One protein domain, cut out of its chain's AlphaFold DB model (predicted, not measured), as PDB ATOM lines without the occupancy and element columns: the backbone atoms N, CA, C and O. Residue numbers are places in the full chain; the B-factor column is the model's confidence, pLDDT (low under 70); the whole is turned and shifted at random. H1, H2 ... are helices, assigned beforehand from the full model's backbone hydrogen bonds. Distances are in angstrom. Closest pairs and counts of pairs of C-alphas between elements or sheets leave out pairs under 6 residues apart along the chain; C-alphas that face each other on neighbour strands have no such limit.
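This is residues 12 to 119 of the 431 residues of an uncharacterized protein of Puccinia graminis f. sp. tritici (strain CRL 75-36-700-3 / race SCCL) (UniProt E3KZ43). A long helix, H3, runs through the middle of an elongated group of five helices: H2 folds against one side of it as a helical hairpin, H5 crosses it on the other side, and H4 packs on its residues 59 to 66 from a third side. The turn of the H2 and H3 hairpin, with residues 40 to 47, sticks out at one end of the long axis, the unnamed loop of residues 71 to 86 reaches the other end, and the short helix H1 lies at the margin, on the first part of H2. The printed part has 108 residues, with five named helices in the order H1 H2 H3 H4 H5 and no named strand; the class is all helix. It is only just compact, close to loose, with a radius of gyration of the C-alphas of 15.5 A and spans of 53 by 29 by 20 A.

H1, residues 12 to 20, and H2, residues 26 to 41, form a helical hairpin and touch, closest at the C-alphas of Val 18 and Arg 26, 6.3 A apart; the tilt is a shallow 16 degrees, opposite ways. H3, residues 48 to 70, forms the next helical hairpin with H2; residues 28 to 35 of H2 touch residues 55 to 62 of H3, closest at the C-alphas of Leu 28 and Asn 58, 6.2 A. Their tilt is a shallow 29 degrees. H4, residues 87 to 99, touches H3, closest at the C-alphas of Cys 59 and Leu 96, 6.7 A, and makes a helical hairpin with it; the tilt of 34 degrees is only just short of steep. H4 only just touches H1, with 3 pairs of C-alphas within 8 A, the closest those of Tyr 20 and Glu 88, 6.3 A. H5, residues 101 to 114, touches H3 at a steep tilt of 54 degrees, the same way, closest at the C-alphas of Phe 64 and Glu 107, 5.8 A. The helix packing is part aligned, part crossed. H1 and H5 are apart, as are H2 and H5. Every O i to N i+4 pair is within hydrogen-bond range in H1, H2, H3 and H4, and 9 of 10 are in H5.

H1 begins at C-alpha 12, (-48.335, 1.521, -9.328), and is 12.8 A long. H2 measures 22.3 A, and H3, the longest helix by residues, 33.0 A, from C-alpha 48 at (-31.611, -9.088, 8.852) to C-alpha 70. H4 measures 18.3 A, and H5 20.4 A, ending at C-alpha 114, (-39.899, 16.729, 23.591).

The two C-alphas farthest apart, those of Arg 44 and Asn 78, are 52.7 A from each other. The printed part has no cut; the link from H3 to H4, 16 residues, is long. The mean pLDDT of the printed part is 77.7, and it is under 70 at residues 12 to 26, residue 35 and residues 38 to 52.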
ATOM      1  N   PHE A  12     -47.491   0.375  -8.991       41.31
ATOM      2  CA  PHE A  12     -48.335   1.521  -9.328       41.31
ATOM      3  C   PHE A  12     -48.738   2.325  -8.083       41.31
ATOM      4  O   PHE A  12     -48.682   3.553  -8.081       41.31
ATOM      5  N   HIS A  13     -49.059   1.638  -6.983       48.91
ATOM      6  CA  HIS A  13     -49.380   2.287  -5.709       48.91
ATOM      7  C   HIS A  13     -48.133   2.923  -5.078       48.91
ATOM      8  O   HIS A  13     -48.214   4.015  -4.528       48.91
ATOM      9  N   GLN A  14     -46.965   2.293  -5.224       53.25
ATOM     10  CA  GLN A  14     -45.690   2.824  -4.729       53.25
ATOM     11  C   GLN A  14     -45.254   4.101  -5.470       53.25
ATOM     12  O   GLN A  14     -44.780   5.047  -4.846       53.25
ATOM     13  N   GLN A  15     -45.455   4.162  -6.791       50.91
ATOM     14  CA  GLN A  15     -45.126   5.347  -7.592       50.91
ATOM     15  C   GLN A  15     -46.050   6.533  -7.298       50.91
ATOM     16  O   GLN A  15     -45.582   7.670  -7.246       50.91
ATOM     17  N   ILE A  16     -47.340   6.281  -7.059       50.25
ATOM     18  CA  ILE A  16     -48.283   7.313  -6.615       50.25
ATOM     19  C   ILE A  16     -47.850   7.845  -5.242       50.25
ATOM     20  O   ILE A  16     -47.712   9.053  -5.073       50.25
ATOM     21  N   LEU A  17     -47.527   6.960  -4.297       51.81
ATOM     22  CA  LEU A  17     -47.082   7.353  -2.959       51.81
ATOM     23  C   LEU A  17     -45.842   8.254  -3.000       51.81
ATOM     24  O   LEU A  17     -45.843   9.296  -2.374       51.81
ATOM     25  N   VAL A  18     -44.810   7.959  -3.786       55.91
ATOM     26  CA  VAL A  18     -43.617   8.834  -3.830       55.91
ATOM     27  C   VAL A  18     -43.883  10.169  -4.545       55.91
ATOM     28  O   VAL A  18     -43.313  11.201  -4.177       55.91
ATOM     29  N   LYS A  19     -44.767  10.181  -5.551       50.56
ATOM     30  CA  LYS A  19     -45.013  11.356  -6.401       50.56
ATOM     31  C   LYS A  19     -45.757  12.485  -5.682       50.56
ATOM     32  O   LYS A  19     -45.486  13.646  -5.980       50.56
ATOM     33  N   TYR A  20     -46.645  12.170  -4.740       50.16
ATOM     34  CA  TYR A  20     -47.510  13.175  -4.104       50.16
ATOM     35  C   TYR A  20     -46.974  13.758  -2.784       50.16
ATOM     36  O   TYR A  20     -47.486  14.764  -2.321       50.16
ATOM     37  N   PHE A  21     -45.918  13.206  -2.182       55.97
ATOM     38  CA  PHE A  21     -45.464  13.665  -0.862       55.97
ATOM     39  C   PHE A  21     -44.726  15.011  -0.883       55.97
ATOM     40  O   PHE A  21     -44.013  15.319  -1.844       55.97
ATOM     41  N   LEU A  22     -44.855  15.752   0.230       55.50
ATOM     42  CA  LEU A  22     -44.098  16.968   0.552       55.50
ATOM     43  C   LEU A  22     -42.599  16.787   0.260       55.50
ATOM     44  O   LEU A  22     -42.026  15.737   0.568       55.50
ATOM     45  N   GLU A  23     -41.952  17.827  -0.280       58.34
ATOM     46  CA  GLU A  23     -40.525  17.800  -0.649       58.34
ATOM     47  C   GLU A  23     -39.616  17.362   0.512       58.34
ATOM     48  O   GLU A  23     -38.645  16.640   0.293       58.34
ATOM     49  N   LEU A  24     -39.980  17.713   1.750       52.53
ATOM     50  CA  LEU A  24     -39.234  17.379   2.968       52.53
ATOM     51  C   LEU A  24     -39.326  15.892   3.368       52.53
ATOM     52  O   LEU A  24     -38.358  15.338   3.885       52.53
ATOM     53  N   SER A  25     -40.451  15.219   3.109       62.09
ATOM     54  CA  SER A  25     -40.707  13.833   3.556       62.09
ATOM     55  C   SER A  25     -40.451  12.785   2.466       62.09
ATOM     56  O   SER A  25     -40.282  11.596   2.759       62.09
ATOM     57  N   ARG A  26     -40.382  13.217   1.199       69.12
ATOM     58  CA  ARG A  26     -40.127  12.365   0.028       69.12
ATOM     59  C   ARG A  26     -38.853  11.503   0.158       69.12
ATOM     60  O   ARG A  26     -38.942  10.314  -0.155       69.12
ATOM     61  N   PRO A  27     -37.706  12.005   0.669       72.62
ATOM     62  CA  PRO A  27     -36.489  11.196   0.776       72.62
ATOM     63  C   PRO A  27     -36.613  10.014   1.750       72.62
ATOM     64  O   PRO A  27     -36.096   8.931   1.476       72.62
ATOM     65  N   LEU A  28     -37.304  10.193   2.882       73.12
ATOM     66  CA  LEU A  28     -37.502   9.125   3.873       73.12
ATOM     67  C   LEU A  28     -38.475   8.065   3.366       73.12
ATOM     68  O   LEU A  28     -38.205   6.869   3.477       73.12
ATOM     69  N   LEU A  29     -39.574   8.503   2.750       72.69
ATOM     70  CA  LEU A  29     -40.547   7.604   2.140       72.69
ATOM     71  C   LEU A  29     -39.892   6.737   1.055       72.69
ATOM     72  O   LEU A  29     -40.091   5.524   1.017       72.69
ATOM     73  N   GLN A  30     -39.054   7.346   0.214       75.31
ATOM     74  CA  GLN A  30     -38.308   6.638  -0.819       75.31
ATOM     75  C   GLN A  30     -37.351   5.596  -0.222       75.31
ATOM     76  O   GLN A  30     -37.350   4.454  -0.679       75.31
ATOM     77  N   LYS A  31     -36.615   5.925   0.849       75.19
ATOM     78  CA  LYS A  31     -35.761   4.955   1.564       75.19
ATOM     79  C   LYS A  31     -36.556   3.765   2.110       75.19
ATOM     80  O   LYS A  31     -36.101   2.625   1.997       75.19
ATOM     81  N   ILE A  32     -37.745   4.009   2.668       75.88
ATOM     82  CA  ILE A  32     -38.632   2.944   3.158       75.88
ATOM     83  C   ILE A  32     -39.105   2.059   1.994       75.88
ATOM     84  O   ILE A  32     -39.039   0.832   2.089       75.88
ATOM     85  N   PHE A  33     -39.524   2.651   0.872       75.50
ATOM     86  CA  PHE A  33     -39.950   1.888  -0.305       75.50
ATOM     87  C   PHE A  33     -38.824   1.066  -0.919       75.50
ATOM     88  O   PHE A  33     -39.010  -0.126  -1.163       75.50
ATOM     89  N   GLU A  34     -37.652   1.663  -1.122       76.25
ATOM     90  CA  GLU A  34     -36.475   0.959  -1.630       76.25
ATOM     91  C   GLU A  34     -36.106  -0.223  -0.731       76.25
ATOM     92  O   GLU A  34     -35.733  -1.291  -1.222       76.25
ATOM     93  N   TYR A  35     -36.241  -0.066   0.588       69.12
ATOM     94  CA  TYR A  35     -36.036  -1.155   1.533       69.12
ATOM     95  C   TYR A  35     -37.055  -2.287   1.347       69.12
ATOM     96  O   TYR A  35     -36.667  -3.456   1.257       69.12
ATOM     97  N   LEU A  36     -38.351  -1.964   1.277       72.62
ATOM     98  CA  LEU A  36     -39.414  -2.958   1.107       72.62
ATOM     99  C   LEU A  36     -39.296  -3.694  -0.233       72.62
ATOM    100  O   LEU A  36     -39.427  -4.917  -0.268       72.62
ATOM    101  N   GLN A  37     -38.961  -2.981  -1.310       71.50
ATOM    102  CA  GLN A  37     -38.688  -3.572  -2.620       71.50
ATOM    103  C   GLN A  37     -37.475  -4.507  -2.572       71.50
ATOM    104  O   GLN A  37     -37.576  -5.650  -3.008       71.50
ATOM    105  N   LYS A  38     -36.353  -4.077  -1.973       68.62
ATOM    106  CA  LYS A  38     -35.152  -4.918  -1.791       68.62
ATOM    107  C   LYS A  38     -35.425  -6.151  -0.926       68.62
ATOM    108  O   LYS A  38     -34.790  -7.181  -1.124       68.62
ATOM    109  N   ARG A  39     -36.343  -6.071   0.042       64.38
ATOM    110  CA  ARG A  39     -36.776  -7.218   0.859       64.38
ATOM    111  C   ARG A  39     -37.667  -8.180   0.070       64.38
ATOM    112  O   ARG A  39     -37.555  -9.381   0.278       64.38
ATOM    113  N   ALA A  40     -38.515  -7.666  -0.820       59.12
ATOM    114  CA  ALA A  40     -39.358  -8.477  -1.696       59.12
ATOM    115  C   ALA A  40     -38.554  -9.212  -2.786       59.12
ATOM    116  O   ALA A  40     -38.981 -10.270  -3.236       59.12
ATOM    117  N   THR A  41     -37.393  -8.678  -3.188       61.09
ATOM    118  CA  THR A  41     -36.553  -9.229  -4.268       61.09
ATOM    119  C   THR A  41     -35.304  -9.988  -3.800       61.09
ATOM    120  O   THR A  41     -34.645 -10.620  -4.619       61.09
ATOM    121  N   SER A  42     -34.953  -9.958  -2.509       55.88
ATOM    122  CA  SER A  42     -33.730 -10.590  -1.984       55.88
ATOM    123  C   SER A  42     -34.004 -11.915  -1.267       55.88
ATOM    124  O   SER A  42     -34.438 -11.939  -0.113       55.88
ATOM    125  N   GLU A  43     -33.616 -13.025  -1.903       50.56
ATOM    126  CA  GLU A  43     -33.194 -14.238  -1.198       50.56
ATOM    127  C   GLU A  43     -31.721 -14.094  -0.775       50.56
ATOM    128  O   GLU A  43     -30.825 -14.049  -1.608       50.56
ATOM    129  N   ARG A  44     -31.489 -14.065   0.546       48.53
ATOM    130  CA  ARG A  44     -30.190 -14.182   1.251       48.53
ATOM    131  C   ARG A  44     -29.191 -13.016   1.088       48.53
ATOM    132  O   ARG A  44     -28.983 -12.466   0.019       48.53
ATOM    133  N   GLY A  45     -28.504 -12.686   2.192       50.34
ATOM    134  CA  GLY A  45     -27.150 -12.114   2.105       50.34
ATOM    135  C   GLY A  45     -26.763 -10.919   2.983       50.34
ATOM    136  O   GLY A  45     -25.603 -10.537   2.936       50.34
ATOM    137  N   ILE A  46     -27.641 -10.313   3.794       47.72
ATOM    138  CA  ILE A  46     -27.239  -9.230   4.726       47.72
ATOM    139  C   ILE A  46     -27.942  -9.422   6.074       47.72
ATOM    140  O   ILE A  46     -29.111  -9.805   6.090       47.72
ATOM    141  N   SER A  47     -27.242  -9.162   7.191       55.91
ATOM    142  CA  SER A  47     -27.772  -9.234   8.566       55.91
ATOM    143  C   SER A  47     -29.174  -8.618   8.652       55.91
ATOM    144  O   SER A  47     -29.341  -7.397   8.574       55.91
ATOM    145  N   LYS A  48     -30.193  -9.479   8.789       55.38
ATOM    146  CA  LYS A  48     -31.611  -9.088   8.852       55.38
ATOM    147  C   LYS A  48     -31.861  -8.040   9.947       55.38
ATOM    148  O   LYS A  48     -32.701  -7.171   9.751       55.38
ATOM    149  N   ALA A  49     -31.079  -8.082  11.031       55.00
ATOM    150  CA  ALA A  49     -31.198  -7.213  12.199       55.00
ATOM    151  C   ALA A  49     -30.773  -5.751  11.946       55.00
ATOM    152  O   ALA A  49     -31.507  -4.834  12.303       55.00
ATOM    153  N   LYS A  50     -29.630  -5.501  11.283       58.28
ATOM    154  CA  LYS A  50     -29.199  -4.119  10.956       58.28
ATOM    155  C   LYS A  50     -30.164  -3.439   9.980       58.28
ATOM    156  O   LYS A  50     -30.446  -2.250  10.084       58.28
ATOM    157  N   LYS A  51     -30.687  -4.221   9.038       59.50
ATOM    158  CA  LYS A  51     -31.656  -3.786   8.032       59.50
ATOM    159  C   LYS A  51     -33.032  -3.475   8.644       59.50
ATOM    160  O   LYS A  51     -33.611  -2.443   8.317       59.50
ATOM    161  N   SER A  52     -33.519  -4.304   9.573       65.69
ATOM    162  CA  SER A  52     -34.769  -4.034  10.295       65.69
ATOM    163  C   SER A  52     -34.673  -2.825  11.227       65.69
ATOM    164  O   SER A  52     -35.653  -2.099  11.355       65.69
ATOM    165  N   LEU A  53     -33.505  -2.588  11.839       71.38
ATOM    166  CA  LEU A  53     -33.258  -1.409  12.674       71.38
ATOM    167  C   LEU A  53     -33.353  -0.118  11.846       71.38
ATOM    168  O   LEU A  53     -34.132   0.765  12.181       71.38
ATOM    169  N   SER A  54     -32.661  -0.066  10.702       77.19
ATOM    170  CA  SER A  54     -32.685   1.102   9.812       77.19
ATOM    171  C   SER A  54     -34.077   1.387   9.235       77.19
ATOM    172  O   SER A  54     -34.466   2.546   9.100       77.19
ATOM    173  N   LEU A  55     -34.870   0.356   8.913       77.88
ATOM    174  CA  LEU A  55     -36.268   0.559   8.514       77.88
ATOM    175  C   LEU A  55     -37.074   1.205   9.648       77.88
ATOM    176  O   LEU A  55     -37.775   2.184   9.412       77.88
ATOM    177  N   ARG A  56     -36.951   0.670  10.869       82.94
ATOM    178  CA  ARG A  56     -37.661   1.181  12.045       82.94
ATOM    179  C   ARG A  56     -37.293   2.638  12.331       82.94
ATOM    180  O   ARG A  56     -38.189   3.439  12.559       82.94
ATOM    181  N   GLU A  57     -36.013   2.989  12.252       86.50
ATOM    182  CA  GLU A  57     -35.522   4.366  12.411       86.50
ATOM    183  C   GLU A  57     -36.102   5.310  11.351       86.50
ATOM    184  O   GLU A  57     -36.615   6.371  11.691       86.50
ATOM    185  N   ASN A  58     -36.104   4.910  10.072       86.06
ATOM    186  CA  ASN A  58     -36.697   5.730   9.010       86.06
ATOM    187  C   ASN A  58     -38.215   5.910   9.204       86.06
ATOM    188  O   ASN A  58     -38.736   6.999   8.966       86.06
ATOM    189  N   CYS A  59     -38.929   4.867   9.641       87.88
ATOM    190  CA  CYS A  59     -40.354   4.956   9.966       87.88
ATOM    191  C   CYS A  59     -40.617   5.884  11.158       87.88
ATOM    192  O   CYS A  59     -41.538   6.692  11.090       87.88
ATOM    193  N   SER A  60     -39.806   5.785  12.214       90.50
ATOM    194  CA  SER A  60     -39.859   6.652  13.400       90.50
ATOM    195  C   SER A  60     -39.632   8.114  13.016       90.50
ATOM    196  O   SER A  60     -40.464   8.972  13.310       90.50
ATOM    197  N   GLN A  61     -38.579   8.389  12.245       90.25
ATOM    198  CA  GLN A  61     -38.267   9.738  11.788       90.25
ATOM    199  C   GLN A  61     -39.378  10.317  10.906       90.25
ATOM    200  O   GLN A  61     -39.749  11.477  11.074       90.25
ATOM    201  N   LEU A  62     -39.934   9.517   9.990       89.38
ATOM    202  CA  LEU A  62     -41.031   9.959   9.133       89.38
ATOM    203  C   LEU A  62     -42.305  10.247   9.942       89.38
ATOM    204  O   LEU A  62     -42.928  11.284   9.725       89.38
ATOM    205  N   ALA A  63     -42.681   9.360  10.869       91.81
ATOM    206  CA  ALA A  63     -43.839   9.560  11.741       91.81
ATOM    207  C   ALA A  63     -43.702  10.863  12.540       91.81
ATOM    208  O   ALA A  63     -44.595  11.707  12.502       91.81
ATOM    209  N   PHE A  64     -42.548  11.069  13.178       91.81
ATOM    210  CA  PHE A  64     -42.300  12.271  13.959       91.81
ATOM    211  C   PHE A  64     -42.314  13.546  13.119       91.81
ATOM    212  O   PHE A  64     -42.916  14.520  13.542       91.81
ATOM    213  N   GLN A  65     -41.718  13.558  11.921       89.88
ATOM    214  CA  GLN A  65     -41.763  14.736  11.039       89.88
ATOM    215  C   GLN A  65     -43.194  15.117  10.647       89.88
ATOM    216  O   GLN A  65     -43.541  16.302  10.591       89.88
ATOM    217  N   ILE A  66     -44.033  14.112  10.380       91.12
ATOM    218  CA  ILE A  66     -45.453  14.331  10.107       91.12
ATOM    219  C   ILE A  66     -46.114  14.945  11.342       91.12
ATOM    220  O   ILE A  66     -46.783  15.967  11.214       91.12
ATOM    221  N   PHE A  67     -45.904  14.376  12.530       93.00
ATOM    222  CA  PHE A  67     -46.508  14.874  13.768       93.00
ATOM    223  C   PHE A  67     -46.023  16.270  14.147       93.00
ATOM    224  O   PHE A  67     -46.842  17.131  14.436       93.00
ATOM    225  N   GLU A  68     -44.724  16.532  14.063       91.00
ATOM    226  CA  GLU A  68     -44.117  17.838  14.319       91.00
ATOM    227  C   GLU A  68     -44.764  18.936  13.473       91.00
ATOM    228  O   GLU A  68     -45.154  19.986  13.991       91.00
ATOM    229  N   THR A  69     -44.953  18.656  12.184       90.31
ATOM    230  CA  THR A  69     -45.570  19.596  11.247       90.31
ATOM    231  C   THR A  69     -47.074  19.736  11.494       90.31
ATOM    232  O   THR A  69     -47.585  20.852  11.578       90.31
ATOM    233  N   GLN A  70     -47.801  18.619  11.609       92.12
ATOM    234  CA  GLN A  70     -49.266  18.613  11.715       92.12
ATOM    235  C   GLN A  70     -49.765  19.146  13.063       92.12
ATOM    236  O   GLN A  70     -50.772  19.846  13.105       92.12
ATOM    237  N   LEU A  71     -49.040  18.872  14.148       93.56
ATOM    238  CA  LEU A  71     -49.323  19.392  15.487       93.56
ATOM    239  C   LEU A  71     -48.698  20.780  15.720       93.56
ATOM    240  O   LEU A  71     -48.902  21.372  16.778       93.56
ATOM    241  N   GLN A  72     -47.940  21.315  14.754       93.00
ATOM    242  CA  GLN A  72     -47.247  22.607  14.848       93.00
ATOM    243  C   GLN A  72     -46.393  22.739  16.119       93.00
ATOM    244  O   GLN A  72     -46.456  23.749  16.824       93.00
ATOM    245  N   LEU A  73     -45.596  21.712  16.427       91.00
ATOM    246  CA  LEU A  73     -44.873  21.601  17.703       91.00
ATOM    247  C   LEU A  73     -43.835  22.716  17.924       91.00
ATOM    248  O   LEU A  73     -43.482  23.025  19.055       91.00
ATOM    249  N   SER A  74     -43.413  23.403  16.863       89.38
ATOM    250  CA  SER A  74     -42.543  24.581  16.949       89.38
ATOM    251  C   SER A  74     -43.229  25.851  17.474       89.38
ATOM    252  O   SER A  74     -42.559  26.862  17.683       89.38
ATOM    253  N   LYS A  75     -44.555  25.839  17.672       91.19
ATOM    254  CA  LYS A  75     -45.342  26.992  18.134       91.19
ATOM    255  C   LYS A  75     -45.962  26.716  19.502       91.19
ATOM    256  O   LYS A  75     -46.739  25.774  19.647       91.19
ATOM    257  N   ASN A  76     -45.718  27.601  20.464       90.00
ATOM    258  CA  ASN A  76     -46.213  27.518  21.847       90.00
ATOM    259  C   ASN A  76     -47.536  28.269  22.101       90.00
ATOM    260  O   ASN A  76     -47.947  28.417  23.243       90.00
ATOM    261  N   GLN A  77     -48.190  28.773  21.054       91.69
ATOM    262  CA  GLN A  77     -49.437  29.529  21.180       91.69
ATOM    263  C   GLN A  77     -50.615  28.605  21.515       91.69
ATOM    264  O   GLN A  77     -50.829  27.607  20.816       91.69
ATOM    265  N   ASN A  78     -51.397  28.971  22.534       90.62
ATOM    266  CA  ASN A  78     -52.631  28.273  22.892       90.62
ATOM    267  C   ASN A  78     -53.723  28.507  21.843       90.62
ATOM    268  O   ASN A  78     -53.801  29.571  21.224       90.62
ATOM    269  N   HIS A  79     -54.569  27.496  21.648       91.69
ATOM    270  CA  HIS A  79     -55.688  27.484  20.706       91.69
ATOM    271  C   HIS A  79     -55.307  27.802  19.256       91.69
ATOM    272  O   HIS A  79     -56.128  28.294  18.478       91.69
ATOM    273  N   LEU A  80     -54.075  27.487  18.855       92.25
ATOM    274  CA  LEU A  80     -53.645  27.688  17.480       92.25
ATOM    275  C   LEU A  80     -54.397  26.720  16.542       92.25
ATOM    276  O   LEU A  80     -54.345  25.505  16.765       92.25
ATOM    277  N   PRO A  81     -55.063  27.196  15.473       94.88
ATOM    278  CA  PRO A  81     -55.718  26.304  14.524       94.88
ATOM    279  C   PRO A  81     -54.688  25.404  13.839       94.88
ATOM    280  O   PRO A  81     -53.658  25.870  13.341       94.88
ATOM    281  N   LEU A  82     -54.972  24.104  13.810       95.75
ATOM    282  CA  LEU A  82     -54.229  23.131  13.024       95.75
ATOM    283  C   LEU A  82     -54.626  23.218  11.552       95.75
ATOM    284  O   LEU A  82     -55.776  23.494  11.216       95.75
ATOM    285  N   GLY A  83     -53.663  22.943  10.675       93.06
ATOM    286  CA  GLY A  83     -53.953  22.758   9.259       93.06
ATOM    287  C   GLY A  83     -54.815  21.517   9.035       93.06
ATOM    288  O   GLY A  83     -54.762  20.558   9.807       93.06
ATOM    289  N   GLN A  84     -55.596  21.524   7.956       91.62
ATOM    290  CA  GLN A  84     -56.311  20.330   7.530       91.62
ATOM    291  C   GLN A  84     -55.311  19.254   7.084       91.62
ATOM    292  O   GLN A  84     -54.401  19.514   6.292       91.62
ATOM    293  N   LEU A  85     -55.518  18.030   7.559       92.38
ATOM    294  CA  LEU A  85     -54.742  16.864   7.189       92.38
ATOM    295  C   LEU A  85     -54.897  16.631   5.690       92.38
ATOM    296  O   LEU A  85     -55.993  16.355   5.194       92.38
ATOM    297  N   SER A  86     -53.793  16.732   4.958       89.00
ATOM    298  CA  SER A  86     -53.792  16.446   3.530       89.00
ATOM    299  C   SER A  86     -53.978  14.944   3.279       89.00
ATOM    300  O   SER A  86     -53.686  14.105   4.139       89.00
ATOM    301  N   ASN A  87     -54.458  14.582   2.089       86.75
ATOM    302  CA  ASN A  87     -54.626  13.173   1.728       86.75
ATOM    303  C   ASN A  87     -53.279  12.439   1.699       86.75
ATOM    304  O   ASN A  87     -53.202  11.277   2.076       86.75
ATOM    305  N   GLU A  88     -52.213  13.127   1.310       83.75
ATOM    306  CA  GLU A  88     -50.855  12.597   1.237       83.75
ATOM    307  C   GLU A  88     -50.336  12.221   2.627       83.75
ATOM    308  O   GLU A  88     -49.899  11.089   2.838       83.75
ATOM    309  N   ASN A  89     -50.465  13.129   3.598       87.19
ATOM    310  CA  ASN A  89     -50.061  12.875   4.979       87.19
ATOM    311  C   ASN A  89     -50.934  11.799   5.634       87.19
ATOM    312  O   ASN A  89     -50.416  10.931   6.333       87.19
ATOM    313  N   TYR A  90     -52.240  11.788   5.361       91.31
ATOM    314  CA  TYR A  90     -53.119  10.712   5.817       91.31
ATOM    315  C   TYR A  90     -52.679   9.344   5.278       91.31
ATOM    316  O   TYR A  90     -52.545   8.385   6.040       91.31
ATOM    317  N   ILE A  91     -52.394   9.253   3.978       87.62
ATOM    318  CA  ILE A  91     -51.925   8.017   3.352       87.62
ATOM    319  C   ILE A  91     -50.573   7.577   3.946       87.62
ATOM    320  O   ILE A  91     -50.363   6.382   4.162       87.62
ATOM    321  N   ALA A  92     -49.679   8.518   4.260       86.00
ATOM    322  CA  ALA A  92     -48.416   8.249   4.947       86.00
ATOM    323  C   ALA A  92     -48.617   7.601   6.316       86.00
ATOM    324  O   ALA A  92     -48.032   6.559   6.612       86.00
ATOM    325  N   ILE A  93     -49.473   8.209   7.139       91.19
ATOM    326  CA  ILE A  93     -49.784   7.730   8.485       91.19
ATOM    327  C   ILE A  93     -50.431   6.354   8.395       91.19
ATOM    328  O   ILE A  93     -50.010   5.436   9.089       91.19
ATOM    329  N   LYS A  94     -51.391   6.171   7.484       89.88
ATOM    330  CA  LYS A  94     -52.013   4.871   7.217       89.88
ATOM    331  C   LYS A  94     -50.980   3.818   6.819       89.88
ATOM    332  O   LYS A  94     -51.054   2.676   7.268       89.88
ATOM    333  N   PHE A  95     -50.028   4.168   5.961       86.81
ATOM    334  CA  PHE A  95     -48.953   3.265   5.563       86.81
ATOM    335  C   PHE A  95     -48.079   2.872   6.763       86.81
ATOM    336  O   PHE A  95     -47.854   1.683   6.983       86.81
ATOM    337  N   LEU A  96     -47.646   3.849   7.565       89.75
ATOM    338  CA  LEU A  96     -46.851   3.619   8.773       89.75
ATOM    339  C   LEU A  96     -47.610   2.774   9.799       89.75
ATOM    340  O   LEU A  96     -47.047   1.824  10.334       89.75
ATOM    341  N   TRP A  97     -48.895   3.056  10.007       91.56
ATOM    342  CA  TRP A  97     -49.776   2.314  10.906       91.56
ATOM    343  C   TRP A  97     -49.913   0.846  10.499       91.56
ATOM    344  O   TRP A  97     -49.825  -0.045  11.336       91.56
ATOM    345  N   ASN A  98     -50.079   0.577   9.201       86.56
ATOM    346  CA  ASN A  98     -50.159  -0.792   8.686       86.56
ATOM    347  C   ASN A  98     -48.827  -1.550   8.772       86.56
ATOM    348  O   ASN A  98     -48.828  -2.778   8.697       86.56
ATOM    349  N   LEU A  99     -47.702  -0.840   8.888       84.75
ATOM    350  CA  LEU A  99     -46.375  -1.437   8.984       84.75
ATOM    351  C   LEU A  99     -45.949  -1.660  10.446       84.75
ATOM    352  O   LEU A  99     -45.502  -2.752  10.790       84.75
ATOM    353  N   HIS A 100     -46.087  -0.637  11.296       87.00
ATOM    354  CA  HIS A 100     -45.660  -0.622  12.698       87.00
ATOM    355  C   HIS A 100     -46.573   0.285  13.556       87.00
ATOM    356  O   HIS A 100     -46.186   1.415  13.859       87.00
ATOM    357  N   PRO A 101     -47.759  -0.181  13.985       89.00
ATOM    358  CA  PRO A 101     -48.702   0.646  14.745       89.00
ATOM    359  C   PRO A 101     -48.124   1.111  16.093       89.00
ATOM    360  O   PRO A 101     -48.205   2.294  16.406       89.00
ATOM    361  N   ASP A 102     -47.442   0.228  16.830       91.50
ATOM    362  CA  ASP A 102     -46.830   0.562  18.128       91.50
ATOM    363  C   ASP A 102     -45.784   1.679  18.016       91.50
ATOM    364  O   ASP A 102     -45.628   2.496  18.918       91.50
ATOM    365  N   LEU A 103     -45.071   1.743  16.886       91.69
ATOM    366  CA  LEU A 103     -44.120   2.819  16.621       91.69
ATOM    367  C   LEU A 103     -44.846   4.143  16.401       91.69
ATOM    368  O   LEU A 103     -44.398   5.159  16.911       91.69
ATOM    369  N   VAL A 104     -45.958   4.145  15.665       91.38
ATOM    370  CA  VAL A 104     -46.743   5.365  15.437       91.38
ATOM    371  C   VAL A 104     -47.255   5.927  16.766       91.38
ATOM    372  O   VAL A 104     -47.170   7.133  16.980       91.38
ATOM    373  N   VAL A 105     -47.720   5.060  17.672       90.88
ATOM    374  CA  VAL A 105     -48.138   5.457  19.027       90.88
ATOM    375  C   VAL A 105     -46.956   6.014  19.823       90.88
ATOM    376  O   VAL A 105     -47.043   7.131  20.323       90.88
ATOM    377  N   ALA A 106     -45.823   5.306  19.858       91.44
ATOM    378  CA  ALA A 106     -44.633   5.751  20.587       91.44
ATOM    379  C   ALA A 106     -44.092   7.105  20.089       91.44
ATOM    380  O   ALA A 106     -43.623   7.922  20.877       91.44
ATOM    381  N   GLU A 107     -44.159   7.379  18.783       92.44
ATOM    382  CA  GLU A 107     -43.743   8.675  18.237       92.44
ATOM    383  C   GLU A 107     -44.713   9.804  18.595       92.44
ATOM    384  O   GLU A 107     -44.272  10.932  18.810       92.44
ATOM    385  N   LEU A 108     -46.011   9.512  18.707       89.88
ATOM    386  CA  LEU A 108     -47.002  10.480  19.173       89.88
ATOM    387  C   LEU A 108     -46.805  10.796  20.664       89.88
ATOM    388  O   LEU A 108     -46.835  11.960  21.051       89.88
ATOM    389  N   GLU A 109     -46.522   9.783  21.485       88.25
ATOM    390  CA  GLU A 109     -46.144   9.958  22.897       88.25
ATOM    391  C   GLU A 109     -44.846  10.764  23.030       88.25
ATOM    392  O   GLU A 109     -44.741  11.667  23.862       88.25
ATOM    393  N   ARG A 110     -43.863  10.517  22.155       89.19
ATOM    394  CA  ARG A 110     -42.611  11.283  22.129       89.19
ATOM    395  C   ARG A 110     -42.845  12.767  21.858       89.19
ATOM    396  O   ARG A 110     -42.127  13.587  22.431       89.19
ATOM    397  N   CYS A 111     -43.837  13.133  21.042       86.00
ATOM    398  CA  CYS A 111     -44.203  14.537  20.828       86.00
ATOM    399  C   CYS A 111     -44.566  15.249  22.139       86.00
ATOM    400  O   CYS A 111     -44.257  16.437  22.261       86.00
ATOM    401  N   ALA A 112     -45.147  14.536  23.113       77.12
ATOM    402  CA  ALA A 112     -45.473  15.089  24.423       77.12
ATOM    403  C   ALA A 112     -44.230  15.376  25.276       77.12
ATOM    404  O   ALA A 112     -44.151  16.404  25.942       77.12
ATOM    405  N   VAL A 113     -43.224  14.504  25.205       81.50
ATOM    406  CA  VAL A 113     -42.004  14.614  26.019       81.50
ATOM    407  C   VAL A 113     -41.055  15.699  25.505       81.50
ATOM    408  O   VAL A 113     -40.415  16.389  26.292       81.50
ATOM    409  N   VAL A 114     -40.932  15.854  24.183       82.25
ATOM    410  CA  VAL A 114     -39.899  16.729  23.591       82.25
ATOM    411  C   VAL A 114     -40.314  18.200  23.483       82.25
ATOM    412  O   VAL A 114     -39.464  19.038  23.199       82.25
ATOM    413  N   ASN A 115     -41.587  18.534  23.725       79.44
ATOM    414  CA  ASN A 115     -42.124  19.893  23.579       79.44
ATOM    415  C   ASN A 115     -42.661  20.453  24.897       79.44
ATOM    416  O   ASN A 115     -43.819  20.848  24.998       79.44
ATOM    417  N   THR A 116     -41.792  20.544  25.902       77.81
ATOM    418  CA  THR A 116     -42.134  21.043  27.247       77.81
ATOM    419  C   THR A 116     -42.530  22.524  27.294       77.81
ATOM    420  O   THR A 116     -43.027  22.995  28.313       77.81
ATOM    421  N   ALA A 117     -42.308  23.273  26.210       85.12
ATOM    422  CA  ALA A 117     -42.678  24.682  26.105       85.12
ATOM    423  C   ALA A 117     -44.156  24.910  25.739       85.12
ATOM    424  O   ALA A 117     -44.636  26.035  25.870       85.12
ATOM    425  N   ILE A 118     -44.856  23.886  25.239       89.38
ATOM    426  CA  ILE A 118     -46.291  23.960  24.943       89.38
ATOM    427  C   ILE A 118     -47.049  23.618  26.222       89.38
ATOM    428  O   ILE A 118     -46.683  22.677  26.926       89.38
ATOM    429  N   ASP A 119     -48.109  24.369  26.510       88.06
ATOM    430  CA  ASP A 119     -49.024  24.016  27.586       88.06
ATOM    431  C   ASP A 119     -49.601  22.598  27.393       88.06
ATOM    432  O   ASP A 119     -49.889  22.169  26.270       88.06
TER     433      ASP A 119